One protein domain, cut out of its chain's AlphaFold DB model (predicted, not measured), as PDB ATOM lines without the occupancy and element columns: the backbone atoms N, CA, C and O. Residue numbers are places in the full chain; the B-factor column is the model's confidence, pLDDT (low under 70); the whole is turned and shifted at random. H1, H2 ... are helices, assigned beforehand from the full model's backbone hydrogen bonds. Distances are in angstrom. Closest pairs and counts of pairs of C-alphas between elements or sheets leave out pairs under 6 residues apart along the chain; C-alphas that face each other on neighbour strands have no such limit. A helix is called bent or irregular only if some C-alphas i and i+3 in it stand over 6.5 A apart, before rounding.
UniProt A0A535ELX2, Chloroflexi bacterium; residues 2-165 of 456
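Overview. This is residues 2 to 165 of the 456 residues of a protein of Chloroflexi bacterium (UniProt A0A535ELX2). Five long helices run roughly along the longest axis in a packed series: H1 and H2 form a hairpin at one side, H4 packs along H2, H9 crosses H4 at a slant, and H7 packs along H9 at the other side. The short helices H3 and H8 lie at one end of this body, while H5, H6 and the unnamed closing stretch of residues 150 to 165 lie at the other. The printed part has 164 residues with nine named helices, H1 to H9 in order along the chain, and no named strand, and its class is all helix. It is compact, with a radius of gyration of the C-alphas of 16.2 A, and spans 44 by 33 by 25 A.

Arrangement. H1, residues 7 to 25, and H2, residues 34 to 50, form a helical hairpin: they touch, with the C-alphas of Leu 13 and Leu 42 closest at 6.4 A, at a shallow tilt of 9 degrees, opposite ways. H3, residues 52 to 59, is close to H2 but not clearly touching, the closest C-alphas being those of Ala 48 and Glu 54, 6.6 A apart. H4, residues 62 to 83, was assigned as one helix by its hydrogen bonds but is bent, with C-alphas 73 and 76 6.8 A apart; its arms H4a, residues 62 to 73, and H4b, residues 76 to 83, stand at a shallow tilt of 21 degrees. H4b touches H2 with 27 pairs of C-alphas within 8 A, the closest those of Gly 34 and Gly 83 at 3.9 A, at 19 degrees, opposite ways. With residues 63 to 68 alone, H4a touches H3 at a steep tilt of 58 degrees, the closest C-alphas being those of Ala 57 and His 65, 3.8 A apart. H5, residues 86 to 92, only just touches H1, with 3 pairs of C-alphas within 8 A, through residues 24 to 25 of H1 alone; the closest are those of Leu 24 and Met 88, 5.6 A apart. H6, residues 98 to 101, and H7, residues 104 to 118, only just touch, with 3 such pairs, and only at the corner, where the C-alphas of Ile 101 and Ala 107 are closest at 5.5 A. H9, residues 131 to 149, touches H7 at a shallow tilt of 24 degrees, opposite ways, with the C-alphas of Ser 111 and Gly 144 closest at 4.3 A. H9 also touches H4a at a steep tilt of 49 degrees, the same way, with the C-alphas of Gly 73 and Phe 141 closest at 4.7 A; here residues 69 to 73 of H4a alone meet residues 138 to 146 of H9. H8, residues 121 to 128, and H9 touch only at the corner, with the C-alphas of Thr 127 and His 134 closest at 4.6 A. H1 is apart from H7, H8 and H9. Every O i to N i+4 pair is within hydrogen-bond range in H2, H3, H4a, H4b, H5, H7 and H9, against 12 of 15 in H1 and 2 of 4 in H8, while H6 is too short for such a pair.

Along the chain. H1 begins at C-alpha 7, (21.849, 28.258, -26.865), and is 25.1 A long; it is irregular, but only just, with C-alphas 20 and 23 6.8 A apart. H2 measures 23.6 A, H4a 16.2 A, H7 21.7 A and H9 27.1 A. H4a begins at C-alpha 62, (8.634, 20.029, -7.926), and H9 ends at C-alpha 149, (13.134, 1.852, -25.423).

Size, cuts and confidence. The two C-alphas farthest apart are those of Ala 2 and Ser 165, 49.1 A. The printed part has no cut and no long link. Its mean pLDDT is 80.4, and 38 residues are under 70, among them 2 to 6, 17 to 24, 26 to 33 and 52 to 64.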
ATOM      1  N   ALA A   2      10.552  36.610 -18.917       54.75
ATOM      2  CA  ALA A   2      11.238  36.493 -20.201       54.75
ATOM      3  C   ALA A   2      11.115  35.038 -20.675       54.75
ATOM      4  O   ALA A   2      10.963  34.140 -19.848       54.75
ATOM      5  N   TRP A   3      11.140  34.814 -21.985       56.88
ATOM      6  CA  TRP A   3      11.245  33.463 -22.529       56.88
ATOM      7  C   TRP A   3      12.692  32.984 -22.307       56.88
ATOM      8  O   TRP A   3      13.596  33.718 -22.726       56.88
ATOM      9  N   PRO A   4      12.941  31.850 -21.625       63.06
ATOM     10  CA  PRO A   4      14.291  31.315 -21.515       63.06
ATOM     11  C   PRO A   4      14.748  30.886 -22.911       63.06
ATOM     12  O   PRO A   4      13.991  30.266 -23.646       63.06
ATOM     13  N   PHE A   5      15.952  31.290 -23.299       69.69
ATOM     14  CA  PHE A   5      16.576  30.897 -24.559       69.69
ATOM     15  C   PHE A   5      17.990  30.435 -24.225       69.69
ATOM     16  O   PHE A   5      18.897  31.272 -24.158       69.69
ATOM     17  N   ASP A   6      18.186  29.136 -24.006       68.50
ATOM     18  CA  ASP A   6      19.511  28.556 -23.799       68.50
ATOM     19  C   ASP A   6      20.090  28.076 -25.148       68.50
ATOM     20  O   ASP A   6      19.624  27.092 -25.739       68.50
ATOM     21  N   PRO A   7      21.164  28.714 -25.659       70.00
ATOM     22  CA  PRO A   7      21.849  28.258 -26.865       70.00
ATOM     23  C   PRO A   7      22.286  26.785 -26.815       70.00
ATOM     24  O   PRO A   7      22.415  26.162 -27.875       70.00
ATOM     25  N   SER A   8      22.508  26.220 -25.623       70.50
ATOM     26  CA  SER A   8      22.892  24.821 -25.421       70.50
ATOM     27  C   SER A   8      21.778  23.848 -25.833       70.50
ATOM     28  O   SER A   8      22.054  22.863 -26.530       70.50
ATOM     29  N   VAL A   9      20.513  24.168 -25.529       72.44
ATOM     30  CA  VAL A   9      19.349  23.349 -25.893       72.44
ATOM     31  C   VAL A   9      19.141  23.374 -27.405       72.44
ATOM     32  O   VAL A   9      19.023  22.317 -28.031       72.44
ATOM     33  N   TYR A  10      19.187  24.554 -28.034       72.00
ATOM     34  CA  TYR A  10      19.108  24.655 -29.498       72.00
ATOM     35  C   TYR A  10      20.271  23.944 -30.191       72.00
ATOM     36  O   TYR A  10      20.046  23.255 -31.189       72.00
ATOM     37  N   ALA A  11      21.495  24.043 -29.663       69.12
ATOM     38  CA  ALA A  11      22.632  23.289 -30.181       69.12
ATOM     39  C   ALA A  11      22.387  21.773 -30.076       69.12
ATOM     40  O   ALA A  11      22.556  21.065 -31.069       69.12
ATOM     41  N   GLY A  12      21.908  21.274 -28.932       68.88
ATOM     42  CA  GLY A  12      21.547  19.866 -28.736       68.88
ATOM     43  C   GLY A  12      20.452  19.379 -29.694       68.88
ATOM     44  O   GLY A  12      20.605  18.341 -30.344       68.88
ATOM     45  N   LEU A  13      19.375  20.152 -29.860       71.50
ATOM     46  CA  LEU A  13      18.281  19.849 -30.791       71.50
ATOM     47  C   LEU A  13      18.746  19.857 -32.255       71.50
ATOM     48  O   LEU A  13      18.362  18.972 -33.025       71.50
ATOM     49  N   LEU A  14      19.599  20.811 -32.643       68.44
ATOM     50  CA  LEU A  14      20.197  20.872 -33.980       68.44
ATOM     51  C   LEU A  14      21.172  19.713 -34.222       68.44
ATOM     52  O   LEU A  14      21.157  19.140 -35.311       68.44
ATOM     53  N   LEU A  15      21.962  19.313 -33.222       69.62
ATOM     54  CA  LEU A  15      22.834  18.136 -33.290       69.62
ATOM     55  C   LEU A  15      22.017  16.845 -33.439       69.62
ATOM     56  O   LEU A  15      22.331  16.031 -34.309       69.62
ATOM     57  N   LEU A  16      20.938  16.668 -32.673       71.50
ATOM     58  CA  LEU A  16      20.032  15.522 -32.819       71.50
ATOM     59  C   LEU A  16      19.336  15.517 -34.189       71.50
ATOM     60  O   LEU A  16      19.276  14.478 -34.846       71.50
ATOM     61  N   LEU A  17      18.860  16.668 -34.668       67.88
ATOM     62  CA  LEU A  17      18.252  16.792 -35.994       67.88
ATOM     63  C   LEU A  17      19.254  16.486 -37.117       67.88
ATOM     64  O   LEU A  17      18.921  15.750 -38.049       67.88
ATOM     65  N   PHE A  18      20.469  17.030 -37.031       58.72
ATOM     66  CA  PHE A  18      21.495  16.905 -38.061       58.72
ATOM     67  C   PHE A  18      22.205  15.549 -38.009       58.72
ATOM     68  O   PHE A  18      22.112  14.782 -38.965       58.72
ATOM     69  N   PHE A  19      22.873  15.219 -36.903       58.59
ATOM     70  CA  PHE A  19      23.619  13.967 -36.758       58.59
ATOM     71  C   PHE A  19      22.734  12.770 -36.434       58.59
ATOM     72  O   PHE A  19      23.071  11.678 -36.868       58.59
ATOM     73  N   GLY A  20      21.624  12.934 -35.707       61.06
ATOM     74  CA  GLY A  20      20.740  11.818 -35.342       61.06
ATOM     75  C   GLY A  20      19.774  11.397 -36.453       61.06
ATOM     76  O   GLY A  20      19.520  10.203 -36.622       61.06
ATOM     77  N   HIS A  21      19.269  12.352 -37.247       69.12
ATOM     78  CA  HIS A  21      18.289  12.067 -38.304       69.12
ATOM     79  C   HIS A  21      18.771  12.418 -39.711       69.12
ATOM     80  O   HIS A  21      18.840  11.526 -40.551       69.12
ATOM     81  N   ALA A  22      19.133  13.672 -40.001       62.84
ATOM     82  CA  ALA A  22      19.408  14.122 -41.372       62.84
ATOM     83  C   ALA A  22      20.642  13.455 -42.012       62.84
ATOM     84  O   ALA A  22      20.602  13.082 -43.185       62.84
ATOM     85  N   TRP A  23      21.717  13.249 -41.247       67.31
ATOM     86  CA  TRP A  23      22.921  12.546 -41.695       67.31
ATOM     87  C   TRP A  23      22.647  11.052 -41.914       67.31
ATOM     88  O   TRP A  23      22.968  10.516 -42.972       67.31
ATOM     89  N   LEU A  24      21.954  10.389 -40.977       68.88
ATOM     90  CA  LEU A  24      21.553   8.984 -41.135       68.88
ATOM     91  C   LEU A  24      20.508   8.783 -42.251       68.88
ATOM     92  O   LEU A  24      20.428   7.688 -42.814       68.88
ATOM     93  N   ALA A  25      19.732   9.813 -42.586       70.88
ATOM     94  CA  ALA A  25      18.751   9.827 -43.667       70.88
ATOM     95  C   ALA A  25      19.350  10.074 -45.060       70.88
ATOM     96  O   ALA A  25      18.675   9.785 -46.046       70.88
ATOM     97  N   ARG A  26      20.568  10.632 -45.147       61.66
ATOM     98  CA  ARG A  26      21.115  11.281 -46.352       61.66
ATOM     99  C   ARG A  26      20.987  10.451 -47.632       61.66
ATOM    100  O   ARG A  26      20.586  10.992 -48.656       61.66
ATOM    101  N   ASP A  27      21.261   9.153 -47.532       61.81
ATOM    102  CA  ASP A  27      21.271   8.209 -48.655       61.81
ATOM    103  C   ASP A  27      20.200   7.104 -48.498       61.81
ATOM    104  O   ASP A  27      20.369   5.989 -48.993       61.81
ATOM    105  N   ARG A  28      19.111   7.370 -47.754       68.69
ATOM    106  CA  ARG A  28      18.100   6.361 -47.378       68.69
ATOM    107  C   ARG A  28      16.665   6.785 -47.670       68.69
ATOM    108  O   ARG A  28      16.213   7.851 -47.259       68.69
ATOM    109  N   ASP A  29      15.896   5.869 -48.259       63.06
ATOM    110  CA  ASP A  29      14.459   6.034 -48.501       63.06
ATOM    111  C   ASP A  29      13.658   5.986 -47.185       63.06
ATOM    112  O   ASP A  29      13.163   4.944 -46.738       63.06
ATOM    113  N   LEU A  30      13.525   7.140 -46.528       63.12
ATOM    114  CA  LEU A  30      12.742   7.260 -45.305       63.12
ATOM    115  C   LEU A  30      11.250   7.484 -45.584       63.12
ATOM    116  O   LEU A  30      10.861   8.451 -46.249       63.12
ATOM    117  N   PRO A  31      10.349   6.672 -44.994       64.12
ATOM    118  CA  PRO A  31       8.937   6.999 -45.013       64.12
ATOM    119  C   PRO A  31       8.724   8.283 -44.203       64.12
ATOM    120  O   PRO A  31       9.083   8.338 -43.029       64.12
ATOM    121  N   ARG A  32       8.049   9.285 -44.789       64.62
ATOM    122  CA  ARG A  32       7.756  10.622 -44.202       64.62
ATOM    123  C   ARG A  32       7.086  10.634 -42.811       64.62
ATOM    124  O   ARG A  32       6.768  11.698 -42.296       64.62
ATOM    125  N   ILE A  33       6.761   9.468 -42.261       68.50
ATOM    126  CA  ILE A  33       6.254   9.277 -40.903       68.50
ATOM    127  C   ILE A  33       7.389   9.169 -39.867       68.50
ATOM    128  O   ILE A  33       7.199   9.633 -38.755       68.50
ATOM    129  N   GLY A  34       8.563   8.629 -40.228       71.25
ATOM    130  CA  GLY A  34       9.720   8.550 -39.328       71.25
ATOM    131  C   GLY A  34      10.190   9.952 -38.952       71.25
ATOM    132  O   GLY A  34      10.152  10.326 -37.789       71.25
ATOM    133  N   SER A  35      10.447  10.806 -39.946       75.50
ATOM    134  CA  SER A  35      10.777  12.220 -39.705       75.50
ATOM    135  C   SER A  35       9.705  12.993 -38.922       75.50
ATOM    136  O   SER A  35      10.032  13.992 -38.294       75.50
ATOM    137  N   LEU A  36       8.439  12.547 -38.936       76.56
ATOM    138  CA  LEU A  36       7.395  13.127 -38.088       76.56
ATOM    139  C   LEU A  36       7.545  12.678 -36.628       76.56
ATOM    140  O   LEU A  36       7.484  13.530 -35.754       76.56
ATOM    141  N   TYR A  37       7.762  11.386 -36.353       78.44
ATOM    142  CA  TYR A  37       8.021  10.917 -34.985       78.44
ATOM    143  C   TYR A  37       9.310  11.520 -34.415       78.44
ATOM    144  O   TYR A  37       9.281  12.029 -33.300       78.44
ATOM    145  N   PHE A  38      10.385  11.583 -35.209       79.19
ATOM    146  CA  PHE A  38      11.628  12.239 -34.798       79.19
ATOM    147  C   PHE A  38      11.399  13.717 -34.450       79.19
ATOM    148  O   PHE A  38      11.779  14.169 -33.376       79.19
ATOM    149  N   GLY A  39      10.705  14.456 -35.326       75.19
ATOM    150  CA  GLY A  39      10.348  15.854 -35.080       75.19
ATOM    151  C   GLY A  39       9.461  16.045 -33.846       75.19
ATOM    152  O   GLY A  39       9.666  16.997 -33.104       75.19
ATOM    153  N   LEU A  40       8.524  15.129 -33.577       78.56
ATOM    154  CA  LEU A  40       7.716  15.149 -32.351       78.56
ATOM    155  C   LEU A  40       8.555  14.863 -31.096       78.56
ATOM    156  O   LEU A  40       8.307  15.481 -30.068       78.56
ATOM    157  N   GLY A  41       9.564  13.989 -31.180       77.56
ATOM    158  CA  GLY A  41      10.532  13.773 -30.100       77.56
ATOM    159  C   GLY A  41      11.358  15.028 -29.797       77.56
ATOM    160  O   GLY A  41      11.464  15.418 -28.639       77.56
ATOM    161  N   LEU A  42      11.859  15.715 -30.832       79.75
ATOM    162  CA  LEU A  42      12.560  16.998 -30.677       79.75
ATOM    163  C   LEU A  42      11.659  18.090 -30.086       79.75
ATOM    164  O   LEU A  42      12.076  18.790 -29.170       79.75
ATOM    165  N   VAL A  43      10.420  18.220 -30.574       79.69
ATOM    166  CA  VAL A  43       9.441  19.176 -30.027       79.69
ATOM    167  C   VAL A  43       9.101  18.842 -28.574       79.69
ATOM    168  O   VAL A  43       8.925  19.755 -27.782       79.69
ATOM    169  N   CYS A  44       9.058  17.563 -28.192       80.19
ATOM    170  CA  CYS A  44       8.846  17.162 -26.802       80.19
ATOM    171  C   CYS A  44      10.005  17.587 -25.884       80.19
ATOM    172  O   CYS A  44       9.749  18.056 -24.779       80.19
ATOM    173  N   ILE A  45      11.258  17.462 -26.343       81.94
ATOM    174  CA  ILE A  45      12.440  17.944 -25.605       81.94
ATOM    175  C   ILE A  45      12.430  19.475 -25.525       81.94
ATOM    176  O   ILE A  45      12.629  20.024 -24.450       81.94
ATOM    177  N   TRP A  46      12.131  20.168 -26.627       83.75
ATOM    178  CA  TRP A  46      12.008  21.629 -26.631       83.75
ATOM    179  C   TRP A  46      10.894  22.118 -25.690       83.75
ATOM    180  O   TRP A  46      11.100  23.052 -24.929       83.75
ATOM    181  N   ILE A  47       9.734  21.452 -25.652       75.19
ATOM    182  CA  ILE A  47       8.676  21.786 -24.684       75.19
ATOM    183  C   ILE A  47       9.175  21.637 -23.239       75.19
ATOM    184  O   ILE A  47       8.859  22.481 -22.403       75.19
ATOM    185  N   ALA A  48       9.956  20.591 -22.954       79.38
ATOM    186  CA  ALA A  48      10.487  20.328 -21.621       79.38
ATOM    187  C   ALA A  48      11.569  21.328 -21.173       79.38
ATOM    188  O   ALA A  48      11.633  21.638 -19.988       79.38
ATOM    189  N   LEU A  49      12.407  21.814 -22.093       80.44
ATOM    190  CA  LEU A  49      13.628  22.569 -21.769       80.44
ATOM    191  C   LEU A  49      13.615  24.051 -22.181       80.44
ATOM    192  O   LEU A  49      14.550  24.756 -21.859       80.44
ATOM    193  N   GLU A  50      12.626  24.523 -22.943       74.50
ATOM    194  CA  GLU A  50      12.645  25.873 -23.548       74.50
ATOM    195  C   GLU A  50      11.300  26.605 -23.438       74.50
ATOM    196  O   GLU A  50      11.068  27.619 -24.090       74.50
ATOM    197  N   THR A  51      10.362  26.087 -22.647       72.31
ATOM    198  CA  THR A  51       9.090  26.771 -22.364       72.31
ATOM    199  C   THR A  51       9.066  27.226 -20.908       72.31
ATOM    200  O   THR A  51       9.908  26.786 -20.127       72.31
ATOM    201  N   PRO A  52       8.082  28.037 -20.469       64.44
ATOM    202  CA  PRO A  52       7.934  28.382 -19.053       64.44
ATOM    203  C   PRO A  52       7.832  27.181 -18.098       64.44
ATOM    204  O   PRO A  52       7.899  27.387 -16.894       64.44
ATOM    205  N   LEU A  53       7.682  25.948 -18.606       62.00
ATOM    206  CA  LEU A  53       7.826  24.719 -17.827       62.00
ATOM    207  C   LEU A  53       9.210  24.583 -17.168       62.00
ATOM    208  O   LEU A  53       9.257  24.067 -16.063       62.00
ATOM    209  N   GLU A  54      10.286  25.067 -17.798       66.94
ATOM    210  CA  GLU A  54      11.644  25.087 -17.227       66.94
ATOM    211  C   GLU A  54      11.712  26.031 -16.016       66.94
ATOM    212  O   GLU A  54      12.040  25.615 -14.916       66.94
ATOM    213  N   VAL A  55      11.264  27.281 -16.166       64.31
ATOM    214  CA  VAL A  55      11.198  28.234 -15.041       64.31
ATOM    215  C   VAL A  55      10.269  27.726 -13.929       64.31
ATOM    216  O   VAL A  55      10.567  27.871 -12.750       64.31
ATOM    217  N   LEU A  56       9.137  27.101 -14.279       59.91
ATOM    218  CA  LEU A  56       8.254  26.468 -13.293       59.91
ATOM    219  C   LEU A  56       8.906  25.258 -12.607       59.91
ATOM    220  O   LEU A  56       8.568  24.996 -11.456       59.91
ATOM    221  N   ALA A  57       9.777  24.523 -13.299       63.88
ATOM    222  CA  ALA A  57      10.516  23.390 -12.763       63.88
ATOM    223  C   ALA A  57      11.572  23.839 -11.753       63.88
ATOM    224  O   ALA A  57      11.542  23.380 -10.613       63.88
ATOM    225  N   ASP A  58      12.442  24.759 -12.161       66.94
ATOM    226  CA  ASP A  58      13.640  25.126 -11.408       66.94
ATOM    227  C   ASP A  58      13.317  25.989 -10.175       66.94
ATOM    228  O   ASP A  58      13.878  25.771  -9.103       66.94
ATOM    229  N   ASP A  59      12.384  26.945 -10.302       65.38
ATOM    230  CA  ASP A  59      12.171  27.991  -9.288       65.38
ATOM    231  C   ASP A  59      10.901  27.817  -8.424       65.38
ATOM    232  O   ASP A  59      10.778  28.474  -7.385       65.38
ATOM    233  N   TYR A  60       9.915  27.007  -8.847       56.72
ATOM    234  CA  TYR A  60       8.549  27.094  -8.288       56.72
ATOM    235  C   TYR A  60       7.850  25.774  -7.924       56.72
ATOM    236  O   TYR A  60       7.086  25.765  -6.955       56.72
ATOM    237  N   LEU A  61       7.992  24.700  -8.709       61.16
ATOM    238  CA  LEU A  61       7.126  23.517  -8.611       61.16
ATOM    239  C   LEU A  61       7.879  22.205  -8.889       61.16
ATOM    240  O   LEU A  61       8.074  21.825 -10.045       61.16
ATOM    241  N   ASP A  62       8.107  21.406  -7.840       61.75
ATOM    242  CA  ASP A  62       8.634  20.029  -7.926       61.75
ATOM    243  C   ASP A  62       7.910  19.164  -8.980       61.75
ATOM    244  O   ASP A  62       8.496  18.292  -9.621       61.75
ATOM    245  N   SER A  63       6.611  19.394  -9.185       53.88
ATOM    246  CA  SER A  63       5.809  18.683 -10.185       53.88
ATOM    247  C   SER A  63       6.146  19.055 -11.628       53.88
ATOM    248  O   SER A  63       5.995  18.224 -12.518       53.88
ATOM    249  N   ALA A  64       6.542  20.307 -11.873       62.62
ATOM    250  CA  ALA A  64       6.941  20.782 -13.192       62.62
ATOM    251  C   ALA A  64       8.319  20.214 -13.555       62.62
ATOM    252  O   ALA A  64       8.472  19.666 -14.644       62.62
ATOM    253  N   HIS A  65       9.250  20.217 -12.597       74.06
ATOM    254  CA  HIS A  65      10.558  19.563 -12.691       74.06
ATOM    255  C   HIS A  65      10.422  18.062 -12.974       74.06
ATOM    256  O   HIS A  65      11.015  17.509 -13.901       74.06
ATOM    257  N   MET A  66       9.507  17.393 -12.277       75.25
ATOM    258  CA  MET A  66       9.240  15.986 -12.554       75.25
ATOM    259  C   MET A  66       8.517  15.754 -13.890       75.25
ATOM    260  O   MET A  66       8.815  14.774 -14.574       75.25
ATOM    261  N   LEU A  67       7.614  16.641 -14.325       74.00
ATOM    262  CA  LEU A  67       7.022  16.564 -15.667       74.00
ATOM    263  C   LEU A  67       8.096  16.722 -16.756       74.00
ATOM    264  O   LEU A  67       8.091  15.956 -17.721       74.00
ATOM    265  N   GLN A  68       9.041  17.647 -16.583       79.25
ATOM    266  CA  GLN A  68      10.204  17.840 -17.455       79.25
ATOM    267  C   GLN A  68      11.040  16.552 -17.554       79.25
ATOM    268  O   GLN A  68      11.213  16.032 -18.663       79.25
ATOM    269  N   HIS A  69      11.436  15.955 -16.423       86.06
ATOM    270  CA  HIS A  69      12.148  14.666 -16.381       86.06
ATOM    271  C   HIS A  69      11.389  13.529 -17.089       86.06
ATOM    272  O   HIS A  69      11.985  12.718 -17.806       86.06
ATOM    273  N   VAL A  70      10.062  13.475 -16.959       81.62
ATOM    274  CA  VAL A  70       9.248  12.451 -17.631       81.62
ATOM    275  C   VAL A  70       9.120  12.699 -19.139       81.62
ATOM    276  O   VAL A  70       9.182  11.745 -19.925       81.62
ATOM    277  N   LEU A  71       8.994  13.952 -19.582       80.12
ATOM    278  CA  LEU A  71       8.964  14.285 -21.008       80.12
ATOM    279  C   LEU A  71      10.275  13.878 -21.700       80.12
ATOM    280  O   LEU A  71      10.231  13.216 -22.742       80.12
ATOM    281  N   ILE A  72      11.429  14.198 -21.107       87.00
ATOM    282  CA  ILE A  72      12.744  13.893 -21.698       87.00
ATOM    283  C   ILE A  72      13.168  12.425 -21.521       87.00
ATOM    284  O   ILE A  72      13.807  11.872 -22.416       87.00
ATOM    285  N   GLY A  73      12.798  11.777 -20.410       85.69
ATOM    286  CA  GLY A  73      13.219  10.411 -20.076       85.69
ATOM    287  C   GLY A  73      12.261   9.303 -20.529       85.69
ATOM    288  O   GLY A  73      12.698   8.178 -20.772       85.69
ATOM    289  N   VAL A  74      10.962   9.590 -20.683       83.75
ATOM    290  CA  VAL A  74       9.938   8.572 -21.002       83.75
ATOM    291  C   VAL A  74       9.258   8.826 -22.347       83.75
ATOM    292  O   VAL A  74       9.068   7.878 -23.112       83.75
ATOM    293  N   VAL A  75       8.901  10.078 -22.663       82.56
ATOM    294  CA  VAL A  75       8.064  10.413 -23.836       82.56
ATOM    295  C   VAL A  75       8.881  10.665 -25.106       82.56
ATOM    296  O   VAL A  75       8.576  10.094 -26.157       82.56
ATOM    297  N   ALA A  76       9.909  11.510 -25.040       85.62
ATOM    298  CA  ALA A  76      10.729  11.846 -26.202       85.62
ATOM    299  C   ALA A  76      11.549  10.659 -26.759       85.62
ATOM    300  O   ALA A  76      11.558  10.482 -27.982       85.62
ATOM    301  N   PRO A  77      12.191   9.798 -25.942       91.75
ATOM    302  CA  PRO A  77      13.044   8.720 -26.439       91.75
ATOM    303  C   PRO A  77      12.372   7.720 -27.399       91.75
ATOM    304  O   PRO A  77      12.940   7.477 -28.469       91.75
ATOM    305  N   PRO A  78      11.164   7.172 -27.137       87.81
ATOM    306  CA  PRO A  78      10.511   6.280 -28.094       87.81
ATOM    307  C   PRO A  78      10.106   7.015 -29.377       87.81
ATOM    308  O   PRO A  78      10.168   6.416 -30.448       87.81
ATOM    309  N   LEU A  79       9.749   8.304 -29.312       83.62
ATOM    310  CA  LEU A  79       9.444   9.115 -30.500       83.62
ATOM    311  C   LEU A  79      10.685   9.317 -31.387       83.62
ATOM    312  O   LEU A  79      10.593   9.159 -32.608       83.62
ATOM    313  N   LEU A  80      11.850   9.577 -30.784       87.38
ATOM    314  CA  LEU A  80      13.130   9.645 -31.497       87.38
ATOM    315  C   LEU A  80      13.476   8.296 -32.152       87.38
ATOM    316  O   LEU A  80      13.778   8.254 -33.345       87.38
ATOM    317  N   LEU A  81      13.355   7.180 -31.420       90.25
ATOM    318  CA  LEU A  81      13.648   5.841 -31.951       90.25
ATOM    319  C   LEU A  81      12.672   5.392 -33.052       90.25
ATOM    320  O   LEU A  81      13.101   4.789 -34.036       90.25
ATOM    321  N   LEU A  82      11.385   5.736 -32.947       85.56
ATOM    322  CA  LEU A  82      10.381   5.545 -34.009       85.56
ATOM    323  C   LEU A  82      10.649   6.403 -35.256       85.56
ATOM    324  O   LEU A  82      10.070   6.157 -36.322       85.56
ATOM    325  N   GLY A  83      11.513   7.412 -35.134       82.19
ATOM    326  CA  GLY A  83      12.032   8.173 -36.260       82.19
ATOM    327  C   GLY A  83      13.021   7.399 -37.128       82.19
ATOM    328  O   GLY A  83      13.090   7.643 -38.337       82.19
ATOM    329  N   LEU A  84      13.731   6.435 -36.539       86.06
ATOM    330  CA  LEU A  84      14.774   5.656 -37.196       86.06
ATOM    331  C   LEU A  84      14.187   4.515 -38.037       86.06
ATOM    332  O   LEU A  84      13.239   3.833 -37.646       86.06
ATOM    333  N   ASN A  85      14.806   4.237 -39.187       85.38
ATOM    334  CA  ASN A  85      14.609   2.963 -39.881       85.38
ATOM    335  C   ASN A  85      15.647   1.918 -39.413       85.38
ATOM    336  O   ASN A  85      16.592   2.230 -38.687       85.38
ATOM    337  N   ARG A  86      15.487   0.657 -39.843       87.31
ATOM    338  CA  ARG A  86      16.400  -0.438 -39.460       87.31
ATOM    339  C   ARG A  86      17.850  -0.186 -39.877       87.31
ATOM    340  O   ARG A  86      18.749  -0.509 -39.118       87.31
ATOM    341  N   GLU A  87      18.103   0.401 -41.038       85.44
ATOM    342  CA  GLU A  87      19.477   0.679 -41.469       85.44
ATOM    343  C   GLU A  87      20.126   1.791 -40.646       85.44
ATOM    344  O   GLU A  87      21.305   1.692 -40.315       85.44
ATOM    345  N   MET A  88      19.358   2.821 -40.278       85.56
ATOM    346  CA  MET A  88      19.816   3.900 -39.402       85.56
ATOM    347  C   MET A  88      20.184   3.358 -38.017       85.56
ATOM    348  O   MET A  88      21.310   3.536 -37.557       85.56
ATOM    349  N   ALA A  89      19.271   2.605 -37.393       89.25
ATOM    350  CA  ALA A  89      19.546   1.912 -36.137       89.25
ATOM    351  C   ALA A  89      20.739   0.942 -36.264       89.25
ATOM    352  O   ALA A  89      21.518   0.793 -35.327       89.25
ATOM    353  N   GLY A  90      20.930   0.340 -37.441       89.19
ATOM    354  CA  GLY A  90      22.071  -0.512 -37.762       89.19
ATOM    355  C   GLY A  90      23.409   0.223 -37.894       89.19
ATOM    356  O   GLY A  90      24.440  -0.405 -37.665       89.19
ATOM    357  N   VAL A  91      23.433   1.521 -38.220       88.50
ATOM    358  CA  VAL A  91      24.654   2.350 -38.135       88.50
ATOM    359  C   VAL A  91      25.013   2.585 -36.670       88.50
ATOM    360  O   VAL A  91      26.141   2.313 -36.268       88.50
ATOM    361  N   LEU A  92      24.040   3.004 -35.858       88.88
ATOM    362  CA  LEU A  92      24.234   3.251 -34.425       88.88
ATOM    363  C   LEU A  92      24.659   1.974 -33.675       88.88
ATOM    364  O   LEU A  92      25.611   1.998 -32.903       88.88
ATOM    365  N   ALA A  93      24.036   0.829 -33.970       91.00
ATOM    366  CA  ALA A  93      24.365  -0.463 -33.360       91.00
ATOM    367  C   ALA A  93      25.749  -1.030 -33.753       91.00
ATOM    368  O   ALA A  93      26.183  -2.023 -33.163       91.00
ATOM    369  N   ARG A  94      26.427  -0.448 -34.756       89.69
ATOM    370  CA  ARG A  94      27.813  -0.794 -35.133       89.69
ATOM    371  C   ARG A  94      28.859   0.007 -34.364       89.69
ATOM    372  O   ARG A  94      30.029  -0.365 -34.413       89.69
ATOM    373  N   LEU A  95      28.466   1.080 -33.676       89.50
ATOM    374  CA  LEU A  95      29.374   1.824 -32.809       89.50
ATOM    375  C   LEU A  95      29.853   0.912 -31.659       89.50
ATOM    376  O   LEU A  95      29.073   0.088 -31.161       89.50
ATOM    377  N   PRO A  96      31.127   1.020 -31.238       89.62
ATOM    378  CA  PRO A  96      31.672   0.179 -30.180       89.62
ATOM    379  C   PRO A  96      30.889   0.375 -28.874       89.62
ATOM    380  O   PRO A  96      30.456   1.476 -28.549       89.62
ATOM    381  N   GLY A  97      30.665  -0.712 -28.134       89.69
ATOM    382  CA  GLY A  97      29.926  -0.696 -26.866       89.69
ATOM    383  C   GLY A  97      28.398  -0.595 -26.991       89.69
ATOM    384  O   GLY A  97      27.711  -1.304 -26.257       89.69
ATOM    385  N   VAL A  98      27.856   0.180 -27.945       92.81
ATOM    386  CA  VAL A  98      26.401   0.452 -28.069       92.81
ATOM    387  C   VAL A  98      25.576  -0.830 -28.032       92.81
ATOM    388  O   VAL A  98      24.683  -0.972 -27.199       92.81
ATOM    389  N   ARG A  99      25.921  -1.824 -28.858       92.00
ATOM    390  CA  ARG A  99      25.169  -3.084 -28.901       92.00
ATOM    391  C   ARG A  99      25.093  -3.784 -27.538       92.00
ATOM    392  O   ARG A  99      24.048  -4.339 -27.231       92.00
ATOM    393  N   ALA A 100      26.153  -3.732 -26.728       93.56
ATOM    394  CA  ALA A 100      26.195  -4.376 -25.415       93.56
ATOM    395  C   ALA A 100      25.292  -3.675 -24.387       93.56
ATOM    396  O   ALA A 100      24.576  -4.355 -23.658       93.56
ATOM    397  N   ILE A 101      25.275  -2.338 -24.372       95.69
ATOM    398  CA  ILE A 101      24.415  -1.554 -23.467       95.69
ATOM    399  C   ILE A 101      22.942  -1.525 -23.913       95.69
ATOM    400  O   ILE A 101      22.065  -1.296 -23.091       95.69
ATOM    401  N   THR A 102      22.662  -1.814 -25.189       95.94
ATOM    402  CA  THR A 102      21.297  -1.889 -25.756       95.94
ATOM    403  C   THR A 102      20.662  -3.292 -25.776       95.94
ATOM    404  O   THR A 102      19.552  -3.462 -26.287       95.94
ATOM    405  N   GLU A 103      21.336  -4.330 -25.265       96.00
ATOM    406  CA  GLU A 103      20.660  -5.613 -25.003       96.00
ATOM    407  C   GLU A 103      19.631  -5.435 -23.867       96.00
ATOM    408  O   GLU A 103      19.862  -4.609 -22.985       96.00
ATOM    409  N   PRO A 104      18.531  -6.215 -23.817       94.12
ATOM    410  CA  PRO A 104      17.435  -5.973 -22.877       94.12
ATOM    411  C   PRO A 104      17.860  -5.809 -21.411       94.12
ATOM    412  O   PRO A 104      17.538  -4.803 -20.791       94.12
ATOM    413  N   VAL A 105      18.610  -6.762 -20.847       95.00
ATOM    414  CA  VAL A 105      18.980  -6.708 -19.421       95.00
ATOM    415  C   VAL A 105      19.941  -5.543 -19.114       95.00
ATOM    416  O   VAL A 105      19.608  -4.760 -18.226       95.00
ATOM    417  N   PRO A 106      21.060  -5.339 -19.844       96.25
ATOM    418  CA  PRO A 106      21.901  -4.148 -19.678       96.25
ATOM    419  C   PRO A 106      21.142  -2.827 -19.833       96.25
ATOM    420  O   PRO A 106      21.307  -1.942 -18.998       96.25
ATOM    421  N   ALA A 107      20.268  -2.712 -20.838       95.38
ATOM    422  CA  ALA A 107      19.460  -1.517 -21.060       95.38
ATOM    423  C   ALA A 107      18.559  -1.213 -19.855       95.38
ATOM    424  O   ALA A 107      18.570  -0.092 -19.351       95.38
ATOM    425  N   GLN A 108      17.832  -2.219 -19.354       93.00
ATOM    426  CA  GLN A 108      16.981  -2.096 -18.163       93.00
ATOM    427  C   GLN A 108      17.787  -1.618 -16.947       93.00
ATOM    428  O   GLN A 108      17.388  -0.675 -16.270       93.00
ATOM    429  N   VAL A 109      18.932  -2.259 -16.687       93.94
ATOM    430  CA  VAL A 109      19.773  -1.985 -15.513       93.94
ATOM    431  C   VAL A 109      20.394  -0.593 -15.581       93.94
ATOM    432  O   VAL A 109      20.363   0.122 -14.585       93.94
ATOM    433  N   LEU A 110      20.910  -0.172 -16.738       94.88
ATOM    434  CA  LEU A 110      21.495   1.161 -16.911       94.88
ATOM    435  C   LEU A 110      20.439   2.266 -16.794       94.88
ATOM    436  O   LEU A 110      20.670   3.263 -16.117       94.88
ATOM    437  N   SER A 111      19.261   2.064 -17.386       91.75
ATOM    438  CA  SER A 111      18.148   3.021 -17.297       91.75
ATOM    439  C   SER A 111      17.629   3.147 -15.860       91.75
ATOM    440  O   SER A 111      17.392   4.255 -15.379       91.75
ATOM    441  N   ALA A 112      17.522   2.024 -15.143       87.94
ATOM    442  CA  ALA A 112      17.184   2.006 -13.724       87.94
ATOM    443  C   ALA A 112      18.281   2.643 -12.852       87.94
ATOM    444  O   ALA A 112      17.954   3.335 -11.895       87.94
ATOM    445  N   ALA A 113      19.564   2.459 -13.181       92.00
ATOM    446  CA  ALA A 113      20.676   3.066 -12.453       92.00
ATOM    447  C   ALA A 113      20.707   4.596 -12.604       92.00
ATOM    448  O   ALA A 113      20.902   5.284 -11.607       92.00
ATOM    449  N   VAL A 114      20.449   5.126 -13.809       92.56
ATOM    450  CA  VAL A 114      20.252   6.573 -14.028       92.56
ATOM    451  C   VAL A 114      19.067   7.078 -13.202       92.56
ATOM    452  O   VAL A 114      19.208   8.046 -12.460       92.56
ATOM    453  N   MET A 115      17.918   6.393 -13.280       84.56
ATOM    454  CA  MET A 115      16.710   6.764 -12.536       84.56
ATOM    455  C   MET A 115      16.952   6.794 -11.022       84.56
ATOM    456  O   MET A 115      16.631   7.781 -10.373       84.56
ATOM    457  N   ILE A 116      17.540   5.741 -10.452       84.69
ATOM    458  CA  ILE A 116      17.793   5.654  -9.009       84.69
ATOM    459  C   ILE A 116      18.860   6.667  -8.587       84.69
ATOM    460  O   ILE A 116      18.658   7.359  -7.595       84.69
ATOM    461  N   GLY A 117      19.964   6.769  -9.336       88.44
ATOM    462  CA  GLY A 117      21.124   7.588  -8.986       88.44
ATOM    463  C   GLY A 117      20.772   9.055  -8.765       88.44
ATOM    464  O   GLY A 117      21.030   9.578  -7.685       88.44
ATOM    465  N   TRP A 118      20.115   9.690  -9.736       89.69
ATOM    466  CA  TRP A 118      19.740  11.106  -9.637       89.69
ATOM    467  C   TRP A 118      18.678  11.410  -8.578       89.69
ATOM    468  O   TRP A 118      18.592  12.529  -8.094       89.69
ATOM    469  N   HIS A 119      17.913  10.406  -8.142       82.44
ATOM    470  CA  HIS A 119      16.942  10.577  -7.063       82.44
ATOM    471  C   HIS A 119      17.520  10.313  -5.659       82.44
ATOM    472  O   HIS A 119      16.794  10.486  -4.674       82.44
ATOM    473  N   LEU A 120      18.799   9.925  -5.542       82.38
ATOM    474  CA  LEU A 120      19.511   9.878  -4.260       82.38
ATOM    475  C   LEU A 120      19.792  11.310  -3.772       82.38
ATOM    476  O   LEU A 120      20.326  12.093  -4.559       82.38
ATOM    477  N   PRO A 121      19.540  11.647  -2.488       79.06
ATOM    478  CA  PRO A 121      19.701  13.015  -1.988       79.06
ATOM    479  C   PRO A 121      21.046  13.677  -2.339       79.06
ATOM    480  O   PRO A 121      21.014  14.764  -2.891       79.06
ATOM    481  N   PRO A 122      22.226  13.029  -2.189       82.31
ATOM    482  CA  PRO A 122      23.500  13.695  -2.483       82.31
ATOM    483  C   PRO A 122      23.716  14.070  -3.956       82.31
ATOM    484  O   PRO A 122      24.516  14.957  -4.237       82.31
ATOM    485  N   LEU A 123      23.069  13.368  -4.896       82.69
ATOM    486  CA  LEU A 123      23.148  13.681  -6.327       82.69
ATOM    487  C   LEU A 123      22.073  14.691  -6.728       82.69
ATOM    488  O   LEU A 123      22.386  15.617  -7.466       82.69
ATOM    489  N   TYR A 124      20.861  14.546  -6.188       78.94
ATOM    490  CA  TYR A 124      19.763  15.497  -6.357       78.94
ATOM    491  C   TYR A 124      20.131  16.892  -5.825       78.94
ATOM    492  O   TYR A 124      20.069  17.880  -6.547       78.94
ATOM    493  N   ASP A 125      20.624  16.977  -4.587       79.56
ATOM    494  CA  ASP A 125      21.046  18.245  -3.987       79.56
ATOM    495  C   ASP A 125      22.185  18.886  -4.802       79.56
ATOM    496  O   ASP A 125      22.270  20.106  -4.918       79.56
ATOM    497  N   ALA A 126      23.054  18.080  -5.424       81.06
ATOM    498  CA  ALA A 126      24.156  18.578  -6.240       81.06
ATOM    499  C   ALA A 126      23.715  19.201  -7.579       81.06
ATOM    500  O   ALA A 126      24.442  20.058  -8.091       81.06
ATOM    501  N   THR A 127      22.561  18.823  -8.149       81.69
ATOM    502  CA  THR A 127      22.051  19.463  -9.378       81.69
ATOM    503  C   THR A 127      21.473  20.848  -9.089       81.69
ATOM    504  O   THR A 127      21.747  21.772  -9.855       81.69
ATOM    505  N   LEU A 128      20.857  21.052  -7.915       78.69
ATOM    506  CA  LEU A 128      20.379  22.365  -7.442       78.69
ATOM    507  C   LEU A 128      21.493  23.426  -7.327       78.69
ATOM    508  O   LEU A 128      21.245  24.613  -7.527       78.69
ATOM    509  N   TYR A 129      22.730  23.020  -7.016       81.50
ATOM    510  CA  TYR A 129      23.873  23.939  -6.884       81.50
ATOM    511  C   TYR A 129      24.768  24.015  -8.130       81.50
ATOM    512  O   TYR A 129      25.719  24.801  -8.153       81.50
ATOM    513  N   SER A 130      24.519  23.198  -9.160       77.50
ATOM    514  CA  SER A 130      25.397  23.091 -10.328       77.50
ATOM    515  C   SER A 130      24.602  22.903 -11.624       77.50
ATOM    516  O   SER A 130      24.241  21.772 -11.968       77.50
ATOM    517  N   PRO A 131      24.429  23.973 -12.429       77.31
ATOM    518  CA  PRO A 131      23.769  23.890 -13.733       77.31
ATOM    519  C   PRO A 131      24.400  22.844 -14.664       77.31
ATOM    520  O   PRO A 131      23.709  22.182 -15.428       77.31
ATOM    521  N   ALA A 132      25.717  22.628 -14.564       75.56
ATOM    522  CA  ALA A 132      26.410  21.603 -15.340       75.56
ATOM    523  C   ALA A 132      26.020  20.169 -14.932       75.56
ATOM    524  O   ALA A 132      25.980  19.284 -15.789       75.56
ATOM    525  N   LEU A 133      25.723  19.927 -13.647       82.44
ATOM    526  CA  LEU A 133      25.205  18.636 -13.189       82.44
ATOM    527  C   LEU A 133      23.725  18.470 -13.553       82.44
ATOM    528  O   LEU A 133      23.360  17.380 -13.977       82.44
ATOM    529  N   HIS A 134      22.914  19.530 -13.494       81.38
ATOM    530  CA  HIS A 134      21.515  19.497 -13.943       81.38
ATOM    531  C   HIS A 134      21.402  19.194 -15.456       81.38
ATOM    532  O   HIS A 134      20.650  18.318 -15.883       81.38
ATOM    533  N   VAL A 135      22.253  19.806 -16.291       82.56
ATOM    534  CA  VAL A 135      22.350  19.459 -17.724       82.56
ATOM    535  C   VAL A 135      22.823  18.011 -17.928       82.56
ATOM    536  O   VAL A 135      22.321  17.317 -18.816       82.56
ATOM    537  N   LEU A 136      23.763  17.515 -17.115       86.00
ATOM    538  CA  LEU A 136      24.211  16.118 -17.177       86.00
ATOM    539  C   LEU A 136      23.095  15.136 -16.774       86.00
ATOM    540  O   LEU A 136      22.933  14.098 -17.423       86.00
ATOM    541  N   GLU A 137      22.308  15.466 -15.753       88.19
ATOM    542  CA  GLU A 137      21.097  14.747 -15.353       88.19
ATOM    543  C   GLU A 137      20.122  14.648 -16.537       88.19
ATOM    544  O   GLU A 137      19.840  13.542 -17.008       88.19
ATOM    545  N   HIS A 138      19.734  15.777 -17.137       89.25
ATOM    546  CA  HIS A 138      18.876  15.812 -18.326       89.25
ATOM    547  C   HIS A 138      19.407  14.964 -19.498       89.25
ATOM    548  O   HIS A 138      18.667  14.158 -20.080       89.25
ATOM    549  N   LEU A 139      20.695  15.083 -19.834       87.00
ATOM    550  CA  LEU A 139      21.321  14.289 -20.900       87.00
ATOM    551  C   LEU A 139      21.309  12.787 -20.587       87.00
ATOM    552  O   LEU A 139      21.053  11.968 -21.477       87.00
ATOM    553  N   THR A 140      21.562  12.408 -19.333       93.25
ATOM    554  CA  THR A 140      21.534  10.999 -18.921       93.25
ATOM    555  C   THR A 140      20.116  10.443 -18.824       93.25
ATOM    556  O   THR A 140      19.945   9.273 -19.166       93.25
ATOM    557  N   PHE A 141      19.084  11.234 -18.501       92.50
ATOM    558  CA  PHE A 141      17.686  10.794 -18.619       92.50
ATOM    559  C   PHE A 141      17.282  10.522 -20.067       92.50
ATOM    560  O   PHE A 141      16.695   9.472 -20.339       92.50
ATOM    561  N   ILE A 142      17.644  11.397 -21.013       91.88
ATOM    562  CA  ILE A 142      17.398  11.155 -22.446       91.88
ATOM    563  C   ILE A 142      18.122   9.876 -22.893       91.88
ATOM    564  O   ILE A 142      17.521   9.014 -23.540       91.88
ATOM    565  N   ALA A 143      19.395   9.713 -22.518       93.00
ATOM    566  CA  ALA A 143      20.178   8.524 -22.855       93.00
ATOM    567  C   ALA A 143      19.611   7.241 -22.217       93.00
ATOM    568  O   ALA A 143      19.473   6.228 -22.903       93.00
ATOM    569  N   GLY A 144      19.233   7.286 -20.938       93.69
ATOM    570  CA  GLY A 144      18.600   6.186 -20.210       93.69
ATOM    571  C   GLY A 144      17.269   5.788 -20.840       93.69
ATOM    572  O   GLY A 144      17.051   4.619 -21.135       93.69
ATOM    573  N   GLY A 145      16.416   6.753 -21.179       92.38
ATOM    574  CA  GLY A 145      15.187   6.483 -21.919       92.38
ATOM    575  C   GLY A 145      15.439   5.873 -23.304       92.38
ATOM    576  O   GLY A 145      14.736   4.946 -23.712       92.38
ATOM    577  N   VAL A 146      16.466   6.331 -24.028       95.00
ATOM    578  CA  VAL A 146      16.859   5.738 -25.321       95.00
ATOM    579  C   VAL A 146      17.318   4.289 -25.147       95.00
ATOM    580  O   VAL A 146      16.909   3.438 -25.938       95.00
ATOM    581  N   LEU A 147      18.114   3.982 -24.116       95.62
ATOM    582  CA  LEU A 147      18.503   2.609 -23.789       95.62
ATOM    583  C   LEU A 147      17.268   1.754 -23.474       95.62
ATOM    584  O   LEU A 147      17.087   0.713 -24.107       95.62
ATOM    585  N   PHE A 148      16.395   2.216 -22.575       93.94
ATOM    586  CA  PHE A 148      15.168   1.522 -22.174       93.94
ATOM    587  C   PHE A 148      14.257   1.171 -23.361       93.94
ATOM    588  O   PHE A 148      13.790   0.041 -23.497       93.94
ATOM    589  N   TRP A 149      14.021   2.106 -24.282       94.38
ATOM    590  CA  TRP A 149      13.134   1.852 -25.423       94.38
ATOM    591  C   TRP A 149      13.794   1.063 -26.569       94.38
ATOM    592  O   TRP A 149      13.088   0.500 -27.417       94.38
ATOM    593  N   TRP A 150      15.127   0.947 -26.595       95.12
ATOM    594  CA  TRP A 150      15.866   0.259 -27.658       95.12
ATOM    595  C   TRP A 150      15.452  -1.206 -27.911       95.12
ATOM    596  O   TRP A 150      15.178  -1.533 -29.073       95.12
ATOM    597  N   PRO A 151      15.366  -2.105 -26.906       94.25
ATOM    598  CA  PRO A 151      14.933  -3.495 -27.101       94.25
ATOM    599  C   PRO A 151      13.424  -3.650 -27.382       94.25
ATOM    600  O   PRO A 151      12.958  -4.763 -27.661       94.25
ATOM    601  N   VAL A 152      12.653  -2.558 -27.319       90.56
ATOM    602  CA  VAL A 152      11.195  -2.553 -27.511       90.56
ATOM    603  C   VAL A 152      10.811  -2.198 -28.954       90.56
ATOM    604  O   VAL A 152      10.026  -2.923 -29.570       90.56
ATOM    605  N   ILE A 153      11.380  -1.124 -29.515       89.56
ATOM    606  CA  ILE A 153      11.064  -0.637 -30.872       89.56
ATOM    607  C   ILE A 153      11.627  -1.580 -31.951       89.56
ATOM    608  O   ILE A 153      12.782  -1.998 -31.896       89.56
ATOM    609  N   ASP A 154      10.843  -1.913 -32.982       87.06
ATOM    610  CA  ASP A 154      11.178  -2.991 -33.933       87.06
ATOM    611  C   ASP A 154      12.415  -2.673 -34.797       87.06
ATOM    612  O   ASP A 154      13.133  -3.581 -35.232       87.06
ATOM    613  N   ALA A 155      12.657  -1.381 -35.056       87.25
ATOM    614  CA  ALA A 155      13.786  -0.881 -35.840       87.25
ATOM    615  C   ALA A 155      15.135  -1.077 -35.127       87.25
ATOM    616  O   ALA A 155      16.105  -1.520 -35.746       87.25
ATOM    617  N   THR A 156      15.178  -0.797 -33.825       91.19
ATOM    618  CA  THR A 156      16.356  -0.917 -32.955       91.19
ATOM    619  C   THR A 156      16.531  -2.340 -32.437       91.19
ATOM    620  O   THR A 156      17.605  -2.922 -32.613       91.19
ATOM    621  N   ALA A 157      15.453  -2.968 -31.955       91.81
ATOM    622  CA  ALA A 157      15.435  -4.346 -31.462       91.81
ATOM    623  C   ALA A 157      15.800  -5.387 -32.536       91.81
ATOM    624  O   ALA A 157      16.048  -6.550 -32.226       91.81
ATOM    625  N   ALA A 158      15.825  -5.018 -33.823       90.12
ATOM    626  CA  ALA A 158      16.407  -5.836 -34.894       90.12
ATOM    627  C   ALA A 158      17.920  -6.100 -34.727       90.12
ATOM    628  O   ALA A 158      18.426  -7.047 -35.325       90.12
ATOM    629  N   HIS A 159      18.623  -5.299 -33.918       92.69
ATOM    630  CA  HIS A 159      20.076  -5.371 -33.732       92.69
ATOM    631  C   HIS A 159      20.498  -6.013 -32.400       92.69
ATOM    632  O   HIS A 159      21.634  -6.485 -32.287       92.69
ATOM    633  N   CYS A 160      19.596  -6.105 -31.419       91.50
ATOM    634  CA  CYS A 160      19.807  -6.887 -30.198       91.50
ATOM    635  C   CYS A 160      20.030  -8.371 -30.546       91.50
ATOM    636  O   CYS A 160      19.399  -8.913 -31.458       91.50
ATOM    637  N   ARG A 161      20.928  -9.041 -29.823       91.06
ATOM    638  CA  ARG A 161      21.112 -10.501 -29.869       91.06
ATOM    639  C   ARG A 161      19.897 -11.196 -29.260       91.06
ATOM    640  O   ARG A 161      19.399 -12.165 -29.828       91.06
ATOM    641  N   TRP A 162      19.397 -10.671 -28.142       87.81
ATOM    642  CA  TRP A 162      18.253 -11.222 -27.422       87.81
ATOM    643  C   TRP A 162      16.982 -10.456 -27.792       87.81
ATOM    644  O   TRP A 162      16.643  -9.444 -27.182       87.81
ATOM    645  N   ARG A 163      16.262 -10.922 -28.820       90.62
ATOM    646  CA  ARG A 163      14.968 -10.326 -29.187       90.62
ATOM    647  C   ARG A 163      13.887 -10.810 -28.221       90.62
ATOM    648  O   ARG A 163      13.584 -12.000 -28.174       90.62
ATOM    649  N   LEU A 164      13.300  -9.880 -27.471       87.81
ATOM    650  CA  LEU A 164      12.184 -10.159 -26.572       87.81
ATOM    651  C   LEU A 164      10.965 -10.681 -27.356       87.81
ATOM    652  O   LEU A 164      10.654 -10.203 -28.449       87.81
ATOM    653  N   SER A 165      10.245 -11.647 -26.782       88.00
ATOM    654  CA  SER A 165       8.907 -12.012 -27.264       88.00
ATOM    655  C   SER A 165       7.907 -10.888 -26.938       88.00
ATOM    656  O   SER A 165       8.184 -10.085 -26.047       88.00
TER     657      SER A 165